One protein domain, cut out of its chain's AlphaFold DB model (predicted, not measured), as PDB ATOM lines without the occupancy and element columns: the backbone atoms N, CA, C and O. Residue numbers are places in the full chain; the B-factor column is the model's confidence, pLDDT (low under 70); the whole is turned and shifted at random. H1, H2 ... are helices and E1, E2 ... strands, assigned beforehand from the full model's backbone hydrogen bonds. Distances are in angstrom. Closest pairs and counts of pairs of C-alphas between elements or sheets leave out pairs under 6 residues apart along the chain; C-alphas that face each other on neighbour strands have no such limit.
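Overview. This is residues 173 to 289 of the 334 residues of the protein "Oxidoreductase" of Bacteroidetes bacterium (UniProt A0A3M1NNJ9). Picture a slab of six strands side by side in one twisted sheet, with a single helix, H1, lying lengthwise over the middle of one face and no named helix over the other. An unnamed tail, residues 273 to 289, follows E6 at one edge. You will find 117 printed residues, with the named elements in the order E1, H1, E2, E3, E4, E5, E6; the sheet is mixed, in the order E2, E3, E4, E1, E5, E6. The class is mostly strand. The whole is compact, with a radius of gyration of the C-alphas of 14.6 A, but flat in outline, spanning 44 by 39 by 16 A.

Arrangement. Start at E1, residues 185 to 192, an inner strand. Next look at H1, residues 200 to 211, which is on the sheet at a height over the sheet of 7.7 A. It lies over E1 and E4, residues 244 to 251, and runs along the strands, at 22 degrees to E4 on the local plane. Its closest C-alphas to E1 are Ala 203 and Leu 188, 6.1 A; to E4, Ala 207 and Ala 245, 6.0 A. In H1 each O i to N i+4 pair is within hydrogen-bond range. E1 and E4 are parallel; look for N 188 and O 246, 2.9 A apart. E2, residues 216 to 226, is an edge strand and forms a hairpin with E3, residues 229 to 239, where N 222 and O 234 are 2.9 A apart. E3 bends by 68 degrees at residue 232. E3 and E4 form another hairpin, with N 235 and O 247 at 2.9 A. E2, E3 and E4 are a meander, each strand the antiparallel neighbour of the one before. E1, H1 and E2 are a split strand-helix-strand unit, two strands running the same way with E3 and E4 between them in the sheet; its crossover is right-handed. E5, residues 257 to 264, is antiparallel to E1, with N 187 and O 261 at 2.8 A. The other edge strand, E6, residues 267 to 272, forms a hairpin with E5, where N 262 and O 269 are 2.8 A apart.

Along the chain. Find C-alpha 185 at (322.091, -7.781, 7.122); from there E1 runs 23.5 A. H1 begins at (311.729, -16.609, -5.191) and runs 16.6 A. E2 runs 28.8 A, E3 28.1 A, E4 23.9 A and E5 23.5 A. E6, 17.1 A long, ends at C-alpha 272, (328.194, -16.506, -5.987).

Size, cuts and confidence. The C-alphas farthest apart are those of Ala 179 and Gly 227, 44.7 A. The printed part has no cut, and no link is long. Read the B-factor column at residues 275 to 289: there the model's pLDDT is under 70, against a mean of 87.1 over the printed part.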
ATOM      1  N   ALA A 173     330.321 -22.319   0.718       88.50
ATOM      2  CA  ALA A 173     330.401 -20.917   1.134       88.50
ATOM      3  C   ALA A 173     329.563 -20.610   2.394       88.50
ATOM      4  O   ALA A 173     329.943 -19.775   3.211       88.50
ATOM      5  N   LEU A 174     328.444 -21.312   2.605       89.50
ATOM      6  CA  LEU A 174     327.640 -21.185   3.822       89.50
ATOM      7  C   LEU A 174     328.209 -21.993   4.993       89.50
ATOM      8  O   LEU A 174     327.891 -21.679   6.142       89.50
ATOM      9  N   ALA A 175     329.025 -23.015   4.741       83.94
ATOM     10  CA  ALA A 175     329.666 -23.812   5.784       83.94
ATOM     11  C   ALA A 175     330.846 -23.078   6.443       83.94
ATOM     12  O   ALA A 175     331.127 -23.310   7.612       83.94
ATOM     13  N   ALA A 176     331.482 -22.136   5.736       81.19
ATOM     14  CA  ALA A 176     332.612 -21.344   6.238       81.19
ATOM     15  C   ALA A 176     332.257 -20.360   7.379       81.19
ATOM     16  O   ALA A 176     333.128 -19.676   7.915       81.19
ATOM     17  N   ARG A 177     330.978 -20.254   7.758       88.31
ATOM     18  CA  ARG A 177     330.503 -19.325   8.792       88.31
ATOM     19  C   ARG A 177     330.796 -19.867  10.199       88.31
ATOM     20  O   ARG A 177     330.633 -21.066  10.424       88.31
ATOM     21  N   PRO A 178     331.117 -19.006  11.186       89.56
ATOM     22  CA  PRO A 178     331.292 -19.451  12.565       89.56
ATOM     23  C   PRO A 178     330.042 -20.139  13.118       89.56
ATOM     24  O   PRO A 178     328.908 -19.725  12.848       89.56
ATOM     25  N   ALA A 179     330.244 -21.154  13.960       88.75
ATOM     26  CA  ALA A 179     329.153 -21.817  14.655       88.75
ATOM     27  C   ALA A 179     328.318 -20.791  15.435       88.75
ATOM     28  O   ALA A 179     328.832 -19.966  16.185       88.75
ATOM     29  N   GLY A 180     327.003 -20.828  15.241       88.81
ATOM     30  CA  GLY A 180     326.098 -19.906  15.917       88.81
ATOM     31  C   GLY A 180     325.927 -18.540  15.240       88.81
ATOM     32  O   GLY A 180     324.981 -17.828  15.592       88.81
ATOM     33  N   TRP A 181     326.758 -18.191  14.252       94.31
ATOM     34  CA  TRP A 181     326.689 -16.903  13.564       94.31
ATOM     35  C   TRP A 181     325.336 -16.681  12.881       94.31
ATOM     36  O   TRP A 181     324.733 -17.603  12.327       94.31
ATOM     37  N   LYS A 182     324.863 -15.433  12.914       95.19
ATOM     38  CA  LYS A 182     323.664 -14.977  12.209       95.19
ATOM     39  C   LYS A 182     323.950 -13.653  11.514       95.19
ATOM     40  O   LYS A 182     324.604 -12.773  12.080       95.19
ATOM     41  N   ALA A 183     323.400 -13.494  10.323       97.12
ATOM     42  CA  ALA A 183     323.422 -12.230   9.618       97.12
ATOM     43  C   ALA A 183     322.512 -11.219  10.331       97.12
ATOM     44  O   ALA A 183     321.387 -11.531  10.722       97.12
ATOM     45  N   THR A 184     323.000  -9.992  10.493       98.06
ATOM     46  CA  THR A 184     322.166  -8.823  10.818       98.06
ATOM     47  C   THR A 184     321.656  -8.157   9.541       98.06
ATOM     48  O   THR A 184     320.558  -7.607   9.536       98.06
ATOM     49  N   LEU A 185     322.424  -8.266   8.455       98.44
ATOM     50  CA  LEU A 185     322.091  -7.781   7.122       98.44
ATOM     51  C   LEU A 185     322.345  -8.888   6.095       98.44
ATOM     52  O   LEU A 185     323.411  -9.499   6.128       98.44
ATOM     53  N   ALA A 186     321.401  -9.123   5.187       98.31
ATOM     54  CA  ALA A 186     321.570 -10.006   4.036       98.31
ATOM     55  C   ALA A 186     321.054  -9.349   2.745       98.31
ATOM     56  O   ALA A 186     320.004  -8.708   2.738       98.31
ATOM     57  N   GLY A 187     321.785  -9.524   1.651       98.25
ATOM     58  CA  GLY A 187     321.399  -9.134   0.303       98.25
ATOM     59  C   GLY A 187     321.454 -10.347  -0.612       98.25
ATOM     60  O   GLY A 187     322.464 -11.045  -0.648       98.25
ATOM     61  N   LEU A 188     320.369 -10.609  -1.334       97.81
ATOM     62  CA  LEU A 188     320.272 -11.730  -2.262       97.81
ATOM     63  C   LEU A 188     319.933 -11.204  -3.648       97.81
ATOM     64  O   LEU A 188     318.975 -10.450  -3.808       97.81
ATOM     65  N   THR A 189     320.705 -11.606  -4.651       96.38
ATOM     66  CA  THR A 189     320.412 -11.280  -6.048       96.38
ATOM     67  C   THR A 189     320.377 -12.554  -6.865       96.38
ATOM     68  O   THR A 189     321.370 -13.268  -6.963       96.38
ATOM     69  N   THR A 190     319.227 -12.831  -7.467       94.19
ATOM     70  CA  THR A 190     319.014 -13.994  -8.319       94.19
ATOM     71  C   THR A 190     318.721 -13.555  -9.742       94.19
ATOM     72  O   THR A 190     317.827 -12.742  -9.991       94.19
ATOM     73  N   PHE A 191     319.454 -14.141 -10.676       91.88
ATOM     74  CA  PHE A 191     319.208 -14.063 -12.103       91.88
ATOM     75  C   PHE A 191     318.765 -15.427 -12.591       91.88
ATOM     76  O   PHE A 191     319.337 -16.446 -12.203       91.88
ATOM     77  N   PHE A 192     317.759 -15.453 -13.449       89.38
ATOM     78  CA  PHE A 192     317.281 -16.695 -14.033       89.38
ATOM     79  C   PHE A 192     316.813 -16.479 -15.471       89.38
ATOM     80  O   PHE A 192     316.464 -15.366 -15.873       89.38
ATOM     81  N   ALA A 193     316.810 -17.564 -16.239       86.31
ATOM     82  CA  ALA A 193     316.401 -17.594 -17.636       86.31
ATOM     83  C   ALA A 193     315.279 -18.629 -17.853       86.31
ATOM     84  O   ALA A 193     314.932 -19.392 -16.950       86.31
ATOM     85  N   GLY A 194     314.711 -18.652 -19.060       81.75
ATOM     86  CA  GLY A 194     313.652 -19.585 -19.467       81.75
ATOM     87  C   GLY A 194     312.240 -19.049 -19.236       81.75
ATOM     88  O   GLY A 194     312.072 -17.873 -18.942       81.75
ATOM     89  N   GLU A 195     311.227 -19.907 -19.371       77.38
ATOM     90  CA  GLU A 195     309.797 -19.577 -19.173       77.38
ATOM     91  C   GLU A 195     309.266 -19.997 -17.789       77.38
ATOM     92  O   GLU A 195     308.110 -19.758 -17.442       77.38
ATOM     93  N   GLY A 196     310.119 -20.611 -16.965       77.81
ATOM     94  CA  GLY A 196     309.747 -21.109 -15.644       77.81
ATOM     95  C   GLY A 196     309.364 -20.012 -14.636       77.81
ATOM     96  O   GLY A 196     309.642 -18.816 -14.850       77.81
ATOM     97  N   PRO A 197     308.747 -20.416 -13.509       79.56
ATOM     98  CA  PRO A 197     308.429 -19.506 -12.417       79.56
ATOM     99  C   PRO A 197     309.704 -18.892 -11.830       79.56
ATOM    100  O   PRO A 197     310.771 -19.507 -11.834       79.56
ATOM    101  N   ALA A 198     309.584 -17.675 -11.298       78.25
ATOM    102  CA  ALA A 198     310.690 -17.022 -10.611       78.25
ATOM    103  C   ALA A 198     311.123 -17.845  -9.378       78.25
ATOM    104  O   ALA A 198     310.258 -18.204  -8.570       78.25
ATOM    105  N   PRO A 199     312.430 -18.105  -9.176       89.75
ATOM    106  CA  PRO A 199     312.953 -18.903  -8.061       89.75
ATOM    107  C   PRO A 199     312.969 -18.119  -6.732       89.75
ATOM    108  O   PRO A 199     313.941 -18.135  -5.982       89.75
ATOM    109  N   LEU A 200     311.873 -17.420  -6.409       93.94
ATOM    110  CA  LEU A 200     311.729 -16.609  -5.191       93.94
ATOM    111  C   LEU A 200     312.010 -17.404  -3.919       93.94
ATOM    112  O   LEU A 200     312.540 -16.874  -2.946       93.94
ATOM    113  N   VAL A 201     311.645 -18.683  -3.931       94.81
ATOM    114  CA  VAL A 201     311.764 -19.554  -2.770       94.81
ATOM    115  C   VAL A 201     313.206 -19.728  -2.306       94.81
ATOM    116  O   VAL A 201     313.433 -19.849  -1.103       94.81
ATOM    117  N   ASP A 202     314.183 -19.719  -3.213       94.12
ATOM    118  CA  ASP A 202     315.604 -19.852  -2.872       94.12
ATOM    119  C   ASP A 202     316.128 -18.599  -2.184       94.12
ATOM    120  O   ASP A 202     316.751 -18.691  -1.127       94.12
ATOM    121  N   ALA A 203     315.765 -17.424  -2.699       95.69
ATOM    122  CA  ALA A 203     316.107 -16.160  -2.061       95.69
ATOM    123  C   ALA A 203     315.465 -16.025  -0.662       95.69
ATOM    124  O   ALA A 203     316.118 -15.601   0.292       95.69
ATOM    125  N   VAL A 204     314.194 -16.418  -0.509       96.94
ATOM    126  CA  VAL A 204     313.484 -16.365   0.783       96.94
ATOM    127  C   VAL A 204     314.103 -17.322   1.808       96.94
ATOM    128  O   VAL A 204     314.302 -16.953   2.964       96.94
ATOM    129  N   ASP A 205     314.431 -18.543   1.400       97.06
ATOM    130  CA  ASP A 205     315.015 -19.556   2.285       97.06
ATOM    131  C   ASP A 205     316.417 -19.216   2.755       97.06
ATOM    132  O   ASP A 205     316.734 -19.373   3.934       97.06
ATOM    133  N   LEU A 206     317.248 -18.705   1.849       96.81
ATOM    134  CA  LEU A 206     318.575 -18.237   2.201       96.81
ATOM    135  C   LEU A 206     318.488 -17.045   3.154       96.81
ATOM    136  O   LEU A 206     319.234 -17.009   4.130       96.81
ATOM    137  N   ALA A 207     317.531 -16.130   2.966       97.44
ATOM    138  CA  ALA A 207     317.287 -15.057   3.928       97.44
ATOM    139  C   ALA A 207     316.932 -15.602   5.326       97.44
ATOM    140  O   ALA A 207     317.532 -15.178   6.315       97.44
ATOM    141  N   VAL A 208     316.017 -16.577   5.419       96.81
ATOM    142  CA  VAL A 208     315.652 -17.250   6.686       96.81
ATOM    143  C   VAL A 208     316.863 -17.950   7.312       96.81
ATOM    144  O   VAL A 208     317.100 -17.829   8.519       96.81
ATOM    145  N   THR A 209     317.657 -18.643   6.494       95.88
ATOM    146  CA  THR A 209     318.844 -19.404   6.905       95.88
ATOM    147  C   THR A 209     319.951 -18.494   7.434       95.88
ATOM    148  O   THR A 209     320.540 -18.768   8.481       95.88
ATOM    149  N   LEU A 210     320.236 -17.389   6.741       96.62
ATOM    150  CA  LEU A 210     321.251 -16.409   7.134       96.62
ATOM    151  C   LEU A 210     320.822 -15.639   8.385       96.62
ATOM    152  O   LEU A 210     321.624 -15.466   9.301       96.62
ATOM    153  N   ALA A 211     319.551 -15.237   8.463       96.56
ATOM    154  CA  ALA A 211     318.995 -14.561   9.631       96.56
ATOM    155  C   ALA A 211     318.842 -15.489  10.847       96.56
ATOM    156  O   ALA A 211     318.700 -15.000  11.970       96.56
ATOM    157  N   ARG A 212     318.837 -16.816  10.641       94.88
ATOM    158  CA  ARG A 212     318.493 -17.839  11.644       94.88
ATOM    159  C   ARG A 212     317.162 -17.531  12.342       94.88
ATOM    160  O   ARG A 212     317.061 -17.576  13.568       94.88
ATOM    161  N   SER A 213     316.151 -17.160  11.557       94.62
ATOM    162  CA  SER A 213     314.807 -16.848  12.053       94.62
ATOM    163  C   SER A 213     313.744 -17.170  11.012       94.62
ATOM    164  O   SER A 213     313.715 -16.562   9.948       94.62
ATOM    165  N   GLY A 214     312.809 -18.057  11.358       88.19
ATOM    166  CA  GLY A 214     311.609 -18.324  10.552       88.19
ATOM    167  C   GLY A 214     310.488 -17.295  10.739       88.19
ATOM    168  O   GLY A 214     309.449 -17.392  10.093       88.19
ATOM    169  N   THR A 215     310.661 -16.305  11.628       92.94
ATOM    170  CA  THR A 215     309.613 -15.319  11.927       92.94
ATOM    171  C   THR A 215     309.974 -13.930  11.406       92.94
ATOM    172  O   THR A 215     311.013 -13.353  11.741       92.94
ATOM    173  N   VAL A 216     309.070 -13.390  10.591       96.69
ATOM    174  CA  VAL A 216     309.218 -12.099   9.913       96.69
ATOM    175  C   VAL A 216     308.139 -11.139  10.396       96.69
ATOM    176  O   VAL A 216     306.946 -11.425  10.248       96.69
ATOM    177  N   GLN A 217     308.579 -10.009  10.948       97.06
ATOM    178  CA  GLN A 217     307.756  -8.903  11.427       97.06
ATOM    179  C   GLN A 217     307.142  -8.130  10.257       97.06
ATOM    180  O   GLN A 217     305.943  -7.861  10.255       97.06
ATOM    181  N   ARG A 218     307.951  -7.798   9.242       97.69
ATOM    182  CA  ARG A 218     307.525  -6.991   8.094       97.69
ATOM    183  C   ARG A 218     308.020  -7.591   6.783       97.69
ATOM    184  O   ARG A 218     309.161  -8.039   6.703       97.69
ATOM    185  N   VAL A 219     307.126  -7.603   5.799       98.25
ATOM    186  CA  VAL A 219     307.378  -8.022   4.419       98.25
ATOM    187  C   VAL A 219     306.893  -6.891   3.527       98.25
ATOM    188  O   VAL A 219     305.704  -6.563   3.580       98.25
ATOM    189  N   ASP A 220     307.790  -6.337   2.723       98.19
ATOM    190  CA  ASP A 220     307.472  -5.403   1.643       98.19
ATOM    191  C   ASP A 220     308.002  -5.999   0.343       98.19
ATOM    192  O   ASP A 220     309.073  -6.614   0.342       98.19
ATOM    193  N   ALA A 221     307.257  -5.860  -0.748       98.06
ATOM    194  CA  ALA A 221     307.660  -6.407  -2.031       98.06
ATOM    195  C   ALA A 221     306.993  -5.668  -3.183       98.06
ATOM    196  O   ALA A 221     305.869  -5.201  -3.042       98.06
ATOM    197  N   GLU A 222     307.693  -5.616  -4.307       97.75
ATOM    198  CA  GLU A 222     307.249  -5.016  -5.560       97.75
ATOM    199  C   GLU A 222     307.628  -5.939  -6.715       97.75
ATOM    200  O   GLU A 222     308.641  -6.646  -6.651       97.75
ATOM    201  N   ALA A 223     306.830  -5.938  -7.781       97.12
ATOM    202  CA  ALA A 223     307.083  -6.776  -8.945       97.12
ATOM    203  C   ALA A 223     306.848  -6.056 -10.272       97.12
ATOM    204  O   ALA A 223     305.890  -5.307 -10.439       97.12
ATOM    205  N   VAL A 224     307.685  -6.390 -11.252       96.12
ATOM    206  CA  VAL A 224     307.459  -6.105 -12.670       96.12
ATOM    207  C   VAL A 224     306.932  -7.372 -13.336       96.12
ATOM    208  O   VAL A 224     307.472  -8.468 -13.135       96.12
ATOM    209  N   ARG A 225     305.863  -7.221 -14.121       94.06
ATOM    210  CA  ARG A 225     305.138  -8.327 -14.751       94.06
ATOM    211  C   ARG A 225     304.984  -8.119 -16.253       94.06
ATOM    212  O   ARG A 225     304.652  -7.020 -16.687       94.06
ATOM    213  N   THR A 226     305.093  -9.212 -17.002       90.50
ATOM    214  CA  THR A 226     304.591  -9.321 -18.378       90.50
ATOM    215  C   THR A 226     303.452 -10.336 -18.376       90.50
ATOM    216  O   THR A 226     303.665 -11.543 -18.242       90.50
ATOM    217  N   GLY A 227     302.213  -9.846 -18.458       88.94
ATOM    218  CA  GLY A 227     301.021 -10.673 -18.247       88.94
ATOM    219  C   GLY A 227     300.978 -11.260 -16.829       88.94
ATOM    220  O   GLY A 227     301.183 -10.553 -15.845       88.94
ATOM    221  N   ALA A 228     300.735 -12.569 -16.710       86.88
ATOM    222  CA  ALA A 228     300.750 -13.271 -15.420       86.88
ATOM    223  C   ALA A 228     302.172 -13.566 -14.899       86.88
ATOM    224  O   ALA A 228     302.348 -13.937 -13.732       86.88
ATOM    225  N   ARG A 229     303.194 -13.413 -15.749       88.88
ATOM    226  CA  ARG A 229     304.577 -13.791 -15.454       88.88
ATOM    227  C   ARG A 229     305.278 -12.713 -14.633       88.88
ATOM    228  O   ARG A 229     305.189 -11.530 -14.942       88.88
ATOM    229  N   LEU A 230     306.010 -13.139 -13.604       91.88
ATOM    230  CA  LEU A 230     306.940 -12.291 -12.856       91.88
ATOM    231  C   LEU A 230     308.267 -12.201 -13.623       91.88
ATOM    232  O   LEU A 230     308.922 -13.229 -13.836       91.88
ATOM    233  N   ASP A 231     308.655 -10.989 -14.017       93.44
ATOM    234  CA  ASP A 231     309.939 -10.728 -14.677       93.44
ATOM    235  C   ASP A 231     310.970 -10.167 -13.705       93.44
ATOM    236  O   ASP A 231     312.142 -10.519 -13.790       93.44
ATOM    237  N   ALA A 232     310.549  -9.347 -12.745       95.75
ATOM    238  CA  ALA A 232     311.402  -8.925 -11.644       95.75
ATOM    239  C   ALA A 232     310.598  -8.824 -10.352       95.75
ATOM    240  O   ALA A 232     309.431  -8.443 -10.371       95.75
ATOM    241  N   VAL A 233     311.231  -9.155  -9.234       97.75
ATOM    242  CA  VAL A 233     310.678  -9.008  -7.892       97.75
ATOM    243  C   VAL A 233     311.758  -8.443  -6.989       97.75
ATOM    244  O   VAL A 233     312.827  -9.036  -6.859       97.75
ATOM    245  N   ALA A 234     311.450  -7.333  -6.335       98.25
ATOM    246  CA  ALA A 234     312.228  -6.807  -5.227       98.25
ATOM    247  C   ALA A 234     311.460  -7.065  -3.934       98.25
ATOM    248  O   ALA A 234     310.248  -6.863  -3.885       98.25
ATOM    249  N   PHE A 235     312.137  -7.497  -2.877       98.50
ATOM    250  CA  PHE A 235     311.503  -7.666  -1.577       98.50
ATOM    251  C   PHE A 235     312.438  -7.335  -0.424       98.50
ATOM    252  O   PHE A 235     313.660  -7.420  -0.537       98.50
ATOM    253  N   THR A 236     311.842  -7.006   0.718       98.56
ATOM    254  CA  THR A 236     312.545  -6.851   1.989       98.56
ATOM    255  C   THR A 236     311.846  -7.641   3.088       98.56
ATOM    256  O   THR A 236     310.619  -7.771   3.115       98.56
ATOM    257  N   LEU A 237     312.645  -8.190   4.000       98.56
ATOM    258  CA  LEU A 237     312.203  -8.958   5.156       98.56
ATOM    259  C   LEU A 237     312.835  -8.365   6.416       98.56
ATOM    260  O   LEU A 237     314.060  -8.336   6.554       98.56
ATOM    261  N   ARG A 238     312.002  -7.944   7.372       98.44
ATOM    262  CA  ARG A 238     312.442  -7.583   8.726       98.44
ATOM    263  C   ARG A 238     312.093  -8.706   9.690       98.44
ATOM    264  O   ARG A 238     310.915  -8.981   9.917       98.44
ATOM    265  N   PHE A 239     313.097  -9.341  10.279       98.19
ATOM    266  CA  PHE A 239     312.914 -10.453  11.211       98.19
ATOM    267  C   PHE A 239     312.721  -9.956  12.649       98.19
ATOM    268  O   PHE A 239     313.278  -8.930  13.040       98.19
ATOM    269  N   HIS A 240     311.983 -10.710  13.475       96.56
ATOM    270  CA  HIS A 240     311.782 -10.354  14.893       96.56
ATOM    271  C   HIS A 240     313.081 -10.328  15.706       96.56
ATOM    272  O   HIS A 240     313.164  -9.644  16.720       96.56
ATOM    273  N   ASN A 241     314.111 -11.049  15.262       95.56
ATOM    274  CA  ASN A 241     315.421 -11.059  15.908       95.56
ATOM    275  C   ASN A 241     316.307  -9.850  15.528       95.56
ATOM    276  O   ASN A 241     317.491  -9.848  15.867       95.56
ATOM    277  N   GLY A 242     315.753  -8.870  14.802       97.12
ATOM    278  CA  GLY A 242     316.429  -7.647  14.371       97.12
ATOM    279  C   GLY A 242     317.185  -7.753  13.044       97.12
ATOM    280  O   GLY A 242     317.662  -6.726  12.559       97.12
ATOM    281  N   ALA A 243     317.275  -8.942  12.437       98.19
ATOM    282  CA  ALA A 243     317.906  -9.101  11.131       98.19
ATOM    283  C   ALA A 243     317.077  -8.435  10.021       98.19
ATOM    284  O   ALA A 243     315.845  -8.346  10.092       98.19
ATOM    285  N   PHE A 244     317.764  -7.982   8.980       98.62
ATOM    286  CA  PHE A 244     317.177  -7.431   7.767       98.62
ATOM    287  C   PHE A 244     317.710  -8.183   6.552       98.62
ATOM    288  O   PHE A 244     318.914  -8.421   6.454       98.62
ATOM    289  N   ALA A 245     316.826  -8.538   5.625       98.69
ATOM    290  CA  ALA A 245     317.214  -9.098   4.341       98.69
ATOM    291  C   ALA A 245     316.533  -8.351   3.196       98.69
ATOM    292  O   ALA A 245     315.354  -8.015   3.296       98.69
ATOM    293  N   GLN A 246     317.258  -8.150   2.100       98.44
ATOM    294  CA  GLN A 246     316.709  -7.698   0.826       98.44
ATOM    295  C   GLN A 246     316.961  -8.747  -0.252       98.44
ATOM    296  O   GLN A 246     318.025  -9.367  -0.279       98.44
ATOM    297  N   GLY A 247     316.000  -8.931  -1.147       98.06
ATOM    298  CA  GLY A 247     316.114  -9.838  -2.277       98.06
ATOM    299  C   GLY A 247     315.710  -9.163  -3.579       98.06
ATOM    300  O   GLY A 247     314.725  -8.430  -3.622       98.06
ATOM    301  N   MET A 248     316.460  -9.436  -4.640       97.75
ATOM    302  CA  MET A 248     316.120  -9.093  -6.014       97.75
ATOM    303  C   MET A 248     316.147 -10.371  -6.843       97.75
ATOM    304  O   MET A 248     317.182 -11.021  -6.939       97.75
ATOM    305  N   VAL A 249     315.028 -10.730  -7.456       96.44
ATOM    306  CA  VAL A 249     314.929 -11.883  -8.355       96.44
ATOM    307  C   VAL A 249     314.489 -11.373  -9.710       96.44
ATOM    308  O   VAL A 249     313.390 -10.838  -9.828       96.44
ATOM    309  N   ARG A 250     315.337 -11.509 -10.730       95.38
ATOM    310  CA  ARG A 250     315.063 -10.975 -12.066       95.38
ATOM    311  C   ARG A 250     315.345 -11.963 -13.183       95.38
ATOM    312  O   ARG A 250     316.338 -12.688 -13.164       95.38
ATOM    313  N   ARG A 251     314.472 -11.942 -14.181       92.38
ATOM    314  CA  ARG A 251     314.637 -12.653 -15.439       92.38
ATOM    315  C   ARG A 251     315.574 -11.856 -16.335       92.38
ATOM    316  O   ARG A 251     315.473 -10.632 -16.414       92.38
ATOM    317  N   GLY A 252     316.480 -12.539 -17.019       87.62
ATOM    318  CA  GLY A 252     317.378 -11.900 -17.974       87.62
ATOM    319  C   GLY A 252     317.987 -12.888 -18.964       87.62
ATOM    320  O   GLY A 252     317.876 -14.096 -18.767       87.62
ATOM    321  N   PRO A 253     318.636 -12.383 -20.027       82.00
ATOM    322  CA  PRO A 253     319.273 -13.213 -21.052       82.00
ATOM    323  C   PRO A 253     320.609 -13.835 -20.603       82.00
ATOM    324  O   PRO A 253     321.201 -14.606 -21.349       82.00
ATOM    325  N   GLY A 254     321.111 -13.475 -19.416       79.75
ATOM    326  CA  GLY A 254     322.376 -13.975 -18.878       79.75
ATOM    327  C   GLY A 254     322.270 -15.368 -18.248       79.75
ATOM    328  O   GLY A 254     321.163 -15.879 -18.046       79.75
ATOM    329  N   PRO A 255     323.417 -15.978 -17.901       81.19
ATOM    330  CA  PRO A 255     323.426 -17.241 -17.175       81.19
ATOM    331  C   PRO A 255     322.692 -17.092 -15.830       81.19
ATOM    332  O   PRO A 255     322.739 -16.015 -15.222       81.19
ATOM    333  N   PRO A 256     322.020 -18.152 -15.346       85.38
ATOM    334  CA  PRO A 256     321.475 -18.160 -13.998       85.38
ATOM    335  C   PRO A 256     322.568 -17.845 -12.976       85.38
ATOM    336  O   PRO A 256     323.673 -18.370 -13.062       85.38
ATOM    337  N   ALA A 257     322.253 -16.988 -12.013       88.44
ATOM    338  CA  ALA A 257     323.188 -16.586 -10.972       88.44
ATOM    339  C   ALA A 257     322.448 -16.405  -9.650       88.44
ATOM    340  O   ALA A 257     321.285 -15.999  -9.622       88.44
ATOM    341  N   LEU A 258     323.134 -16.684  -8.550       91.69
ATOM    342  CA  LEU A 258     322.624 -16.514  -7.199       91.69
ATOM    343  C   LEU A 258     323.745 -15.940  -6.348       91.69
ATOM    344  O   LEU A 258     324.596 -16.676  -5.858       91.69
ATOM    345  N   HIS A 259     323.739 -14.623  -6.205       93.75
ATOM    346  CA  HIS A 259     324.694 -13.896  -5.392       93.75
ATOM    347  C   HIS A 259     324.126 -13.667  -3.994       93.75
ATOM    348  O   HIS A 259     322.964 -13.263  -3.835       93.75
ATOM    349  N   VAL A 260     324.956 -13.896  -2.983       95.69
ATOM    350  CA  VAL A 260     324.626 -13.699  -1.576       95.69
ATOM    351  C   VAL A 260     325.682 -12.821  -0.931       95.69
ATOM    352  O   VAL A 260     326.854 -13.177  -0.896       95.69
ATOM    353  N   PHE A 261     325.223 -11.736  -0.320       97.19
ATOM    354  CA  PHE A 261     325.973 -10.956   0.652       97.19
ATOM    355  C   PHE A 261     325.310 -11.093   2.023       97.19
ATOM    356  O   PHE A 261     324.086 -11.008   2.143       97.19
ATOM    357  N   ALA A 262     326.091 -11.269   3.082       97.50
ATOM    358  CA  ALA A 262     325.586 -11.263   4.444       97.50
ATOM    359  C   ALA A 262     326.634 -10.765   5.440       97.50
ATOM    360  O   ALA A 262     327.804 -11.114   5.354       97.50
ATOM    361  N   ALA A 263     326.207  -9.990   6.434       97.31
ATOM    362  CA  ALA A 263     327.087  -9.421   7.447       97.31
ATOM    363  C   ALA A 263     326.466  -9.501   8.846       97.31
ATOM    364  O   ALA A 263     325.261  -9.305   9.028       97.31
ATOM    365  N   GLY A 264     327.292  -9.764   9.857       95.19
ATOM    366  CA  GLY A 264     326.893  -9.795  11.265       95.19
ATOM    367  C   GLY A 264     328.094 -10.024  12.179       95.19
ATOM    368  O   GLY A 264     329.040 -10.685  11.773       95.19
ATOM    369  N   ALA A 265     328.071  -9.476  13.400       91.62
ATOM    370  CA  ALA A 265     329.076  -9.684  14.461       91.62
ATOM    371  C   ALA A 265     330.527  -9.912  13.963       91.62
ATOM    372  O   ALA A 265     331.106 -10.979  14.171       91.62
ATOM    373  N   GLY A 266     331.091  -8.925  13.256       90.88
ATOM    374  CA  GLY A 266     332.488  -8.946  12.796       90.88
ATOM    375  C   GLY A 266     332.811  -9.921  11.658       90.88
ATOM    376  O   GLY A 266     333.975 -10.054  11.307       90.88
ATOM    377  N   HIS A 267     331.812 -10.585  11.077       92.94
ATOM    378  CA  HIS A 267     331.989 -11.510   9.961       92.94
ATOM    379  C   HIS A 267     331.114 -11.110   8.777       92.94
ATOM    380  O   HIS A 267     329.966 -10.673   8.932       92.94
ATOM    381  N   THR A 268     331.666 -11.315   7.591       94.62
ATOM    382  CA  THR A 268     331.006 -11.098   6.309       94.62
ATOM    383  C   THR A 268     331.089 -12.365   5.475       94.62
ATOM    384  O   THR A 268     332.082 -13.089   5.517       94.62
ATOM    385  N   LEU A 269     330.038 -12.616   4.715       93.50
ATOM    386  CA  LEU A 269     329.950 -13.647   3.702       93.50
ATOM    387  C   LEU A 269     329.580 -12.953   2.397       93.50
ATOM    388  O   LEU A 269     328.588 -12.230   2.346       93.50
ATOM    389  N   GLU A 270     330.339 -13.231   1.353       93.94
ATOM    390  CA  GLU A 270     330.014 -12.843  -0.011       93.94
ATOM    391  C   GLU A 270     330.318 -14.039  -0.904       93.94
ATOM    392  O   GLU A 270     331.400 -14.618  -0.798       93.94
ATOM    393  N   ALA A 271     329.341 -14.480  -1.692       90.12
ATOM    394  CA  ALA A 271     329.489 -15.667  -2.520       90.12
ATOM    395  C   ALA A 271     328.517 -15.668  -3.699       90.12
ATOM    396  O   ALA A 271     327.328 -15.381  -3.541       90.12
ATOM    397  N   ASP A 272     329.014 -16.109  -4.851       89.00
ATOM    398  CA  ASP A 272     328.194 -16.506  -5.987       89.00
ATOM    399  C   ASP A 272     327.929 -18.010  -5.916       89.00
ATOM    400  O   ASP A 272     328.778 -18.828  -6.256       89.00
ATOM    401  N   LEU A 273     326.738 -18.387  -5.458       88.12
ATOM    402  CA  LEU A 273     326.372 -19.788  -5.235       88.12
ATOM    403  C   LEU A 273     326.112 -20.547  -6.543       88.12
ATOM    404  O   LEU A 273     326.236 -21.764  -6.579       88.12
ATOM    405  N   ALA A 274     325.728 -19.837  -7.607       81.69
ATOM    406  CA  ALA A 274     325.402 -20.430  -8.907       81.69
ATOM    407  C   ALA A 274     326.371 -20.028 -10.035       81.69
ATOM    408  O   ALA A 274     326.103 -20.343 -11.194       81.69
ATOM    409  N   ALA A 275     327.466 -19.318  -9.732       67.44
ATOM    410  CA  ALA A 275     328.486 -19.041 -10.744       67.44
ATOM    411  C   ALA A 275     329.191 -20.345 -11.162       67.44
ATOM    412  O   ALA A 275     329.275 -21.263 -10.356       67.44
ATOM    413  N   PRO A 276     329.701 -20.457 -12.397       55.00
ATOM    414  CA  PRO A 276     330.650 -21.504 -12.762       55.00
ATOM    415  C   PRO A 276     332.042 -21.230 -12.141       55.00
ATOM    416  O   PRO A 276     332.362 -20.070 -11.859       55.00
ATOM    417  N   PRO A 277     332.890 -22.263 -11.935       49.91
ATOM    418  CA  PRO A 277     334.154 -22.154 -11.180       49.91
ATOM    419  C   PRO A 277     335.134 -21.110 -11.712       49.91
ATOM    420  O   PRO A 277     335.884 -20.488 -10.967       49.91
ATOM    421  N   GLU A 278     335.073 -20.883 -13.013       48.88
ATOM    422  CA  GLU A 278     335.935 -20.007 -13.797       48.88
ATOM    423  C   GLU A 278     335.732 -18.497 -13.544       48.88
ATOM    424  O   GLU A 278     336.580 -17.707 -13.949       48.88
ATOM    425  N   ASN A 279     334.684 -18.083 -12.813       42.97
ATOM    426  CA  ASN A 279     334.384 -16.668 -12.527       42.97
ATOM    427  C   ASN A 279     334.399 -16.286 -11.029       42.97
ATOM    428  O   ASN A 279     333.943 -15.197 -10.678       42.97
ATOM    429  N   ALA A 280     334.931 -17.133 -10.137       47.72
ATOM    430  CA  ALA A 280     334.995 -16.887  -8.687       47.72
ATOM    431  C   ALA A 280     336.065 -15.837  -8.293       47.72
ATOM    432  O   ALA A 280     337.032 -16.111  -7.582       47.72
ATOM    433  N   GLY A 281     335.925 -14.606  -8.786       37.72
ATOM    434  CA  GLY A 281     336.792 -13.488  -8.436       37.72
ATOM    435  C   GLY A 281     336.475 -12.907  -7.051       37.72
ATOM    436  O   GLY A 281     335.385 -12.401  -6.820       37.72
ATOM    437  N   ARG A 282     337.489 -12.885  -6.174       38.34
ATOM    438  CA  ARG A 282     337.627 -12.112  -4.912       38.34
ATOM    439  C   ARG A 282     336.847 -12.521  -3.653       38.34
ATOM    440  O   ARG A 282     337.226 -12.039  -2.588       38.34
ATOM    441  N   ALA A 283     335.901 -13.451  -3.698       40.62
ATOM    442  CA  ALA A 283     335.489 -14.178  -2.490       40.62
ATOM    443  C   ALA A 283     336.440 -15.369  -2.273       40.62
ATOM    444  O   ALA A 283     336.892 -15.964  -3.247       40.62
ATOM    445  N   ALA A 284     336.797 -15.693  -1.026       40.25
ATOM    446  CA  ALA A 284     337.722 -16.786  -0.710       40.25
ATOM    447  C   ALA A 284     337.402 -18.052  -1.531       40.25
ATOM    448  O   ALA A 284     336.268 -18.525  -1.519       40.25
ATOM    449  N   ALA A 285     338.411 -18.538  -2.259       37.56
ATOM    450  CA  ALA A 285     338.342 -19.565  -3.291       37.56
ATOM    451  C   ALA A 285     337.646 -20.857  -2.825       37.56
ATOM    452  O   ALA A 285     338.281 -21.779  -2.317       37.56
ATOM    453  N   LEU A 286     336.333 -20.926  -3.018       49.69
ATOM    454  CA  LEU A 286     335.556 -22.154  -2.942       49.69
ATOM    455  C   LEU A 286     334.898 -22.332  -4.302       49.69
ATOM    456  O   LEU A 286     334.082 -21.505  -4.709       49.69
ATOM    457  N   GLU A 287     335.294 -23.387  -5.012       45.16
ATOM    458  CA  GLU A 287     334.673 -23.730  -6.283       45.16
ATOM    459  C   GLU A 287     333.160 -23.958  -6.076       45.16
ATOM    460  O   GLU A 287     332.752 -24.598  -5.098       45.16
ATOM    461  N   PRO A 288     332.312 -23.426  -6.967       51.81
ATOM    462  CA  PRO A 288     330.879 -23.649  -6.936       51.81
ATOM    463  C   PRO A 288     330.598 -25.134  -7.158       51.81
ATOM    464  O   PRO A 288     331.088 -25.751  -8.107       51.81
ATOM    465  N   LEU A 289     329.803 -25.722  -6.264       56.47
ATOM    466  CA  LEU A 289     329.425 -27.122  -6.390       56.47
ATOM    467  C   LEU A 289     328.363 -27.281  -7.485       56.47
ATOM    468  O   LEU A 289     327.354 -26.568  -7.463       56.47
TER     469      LEU A 289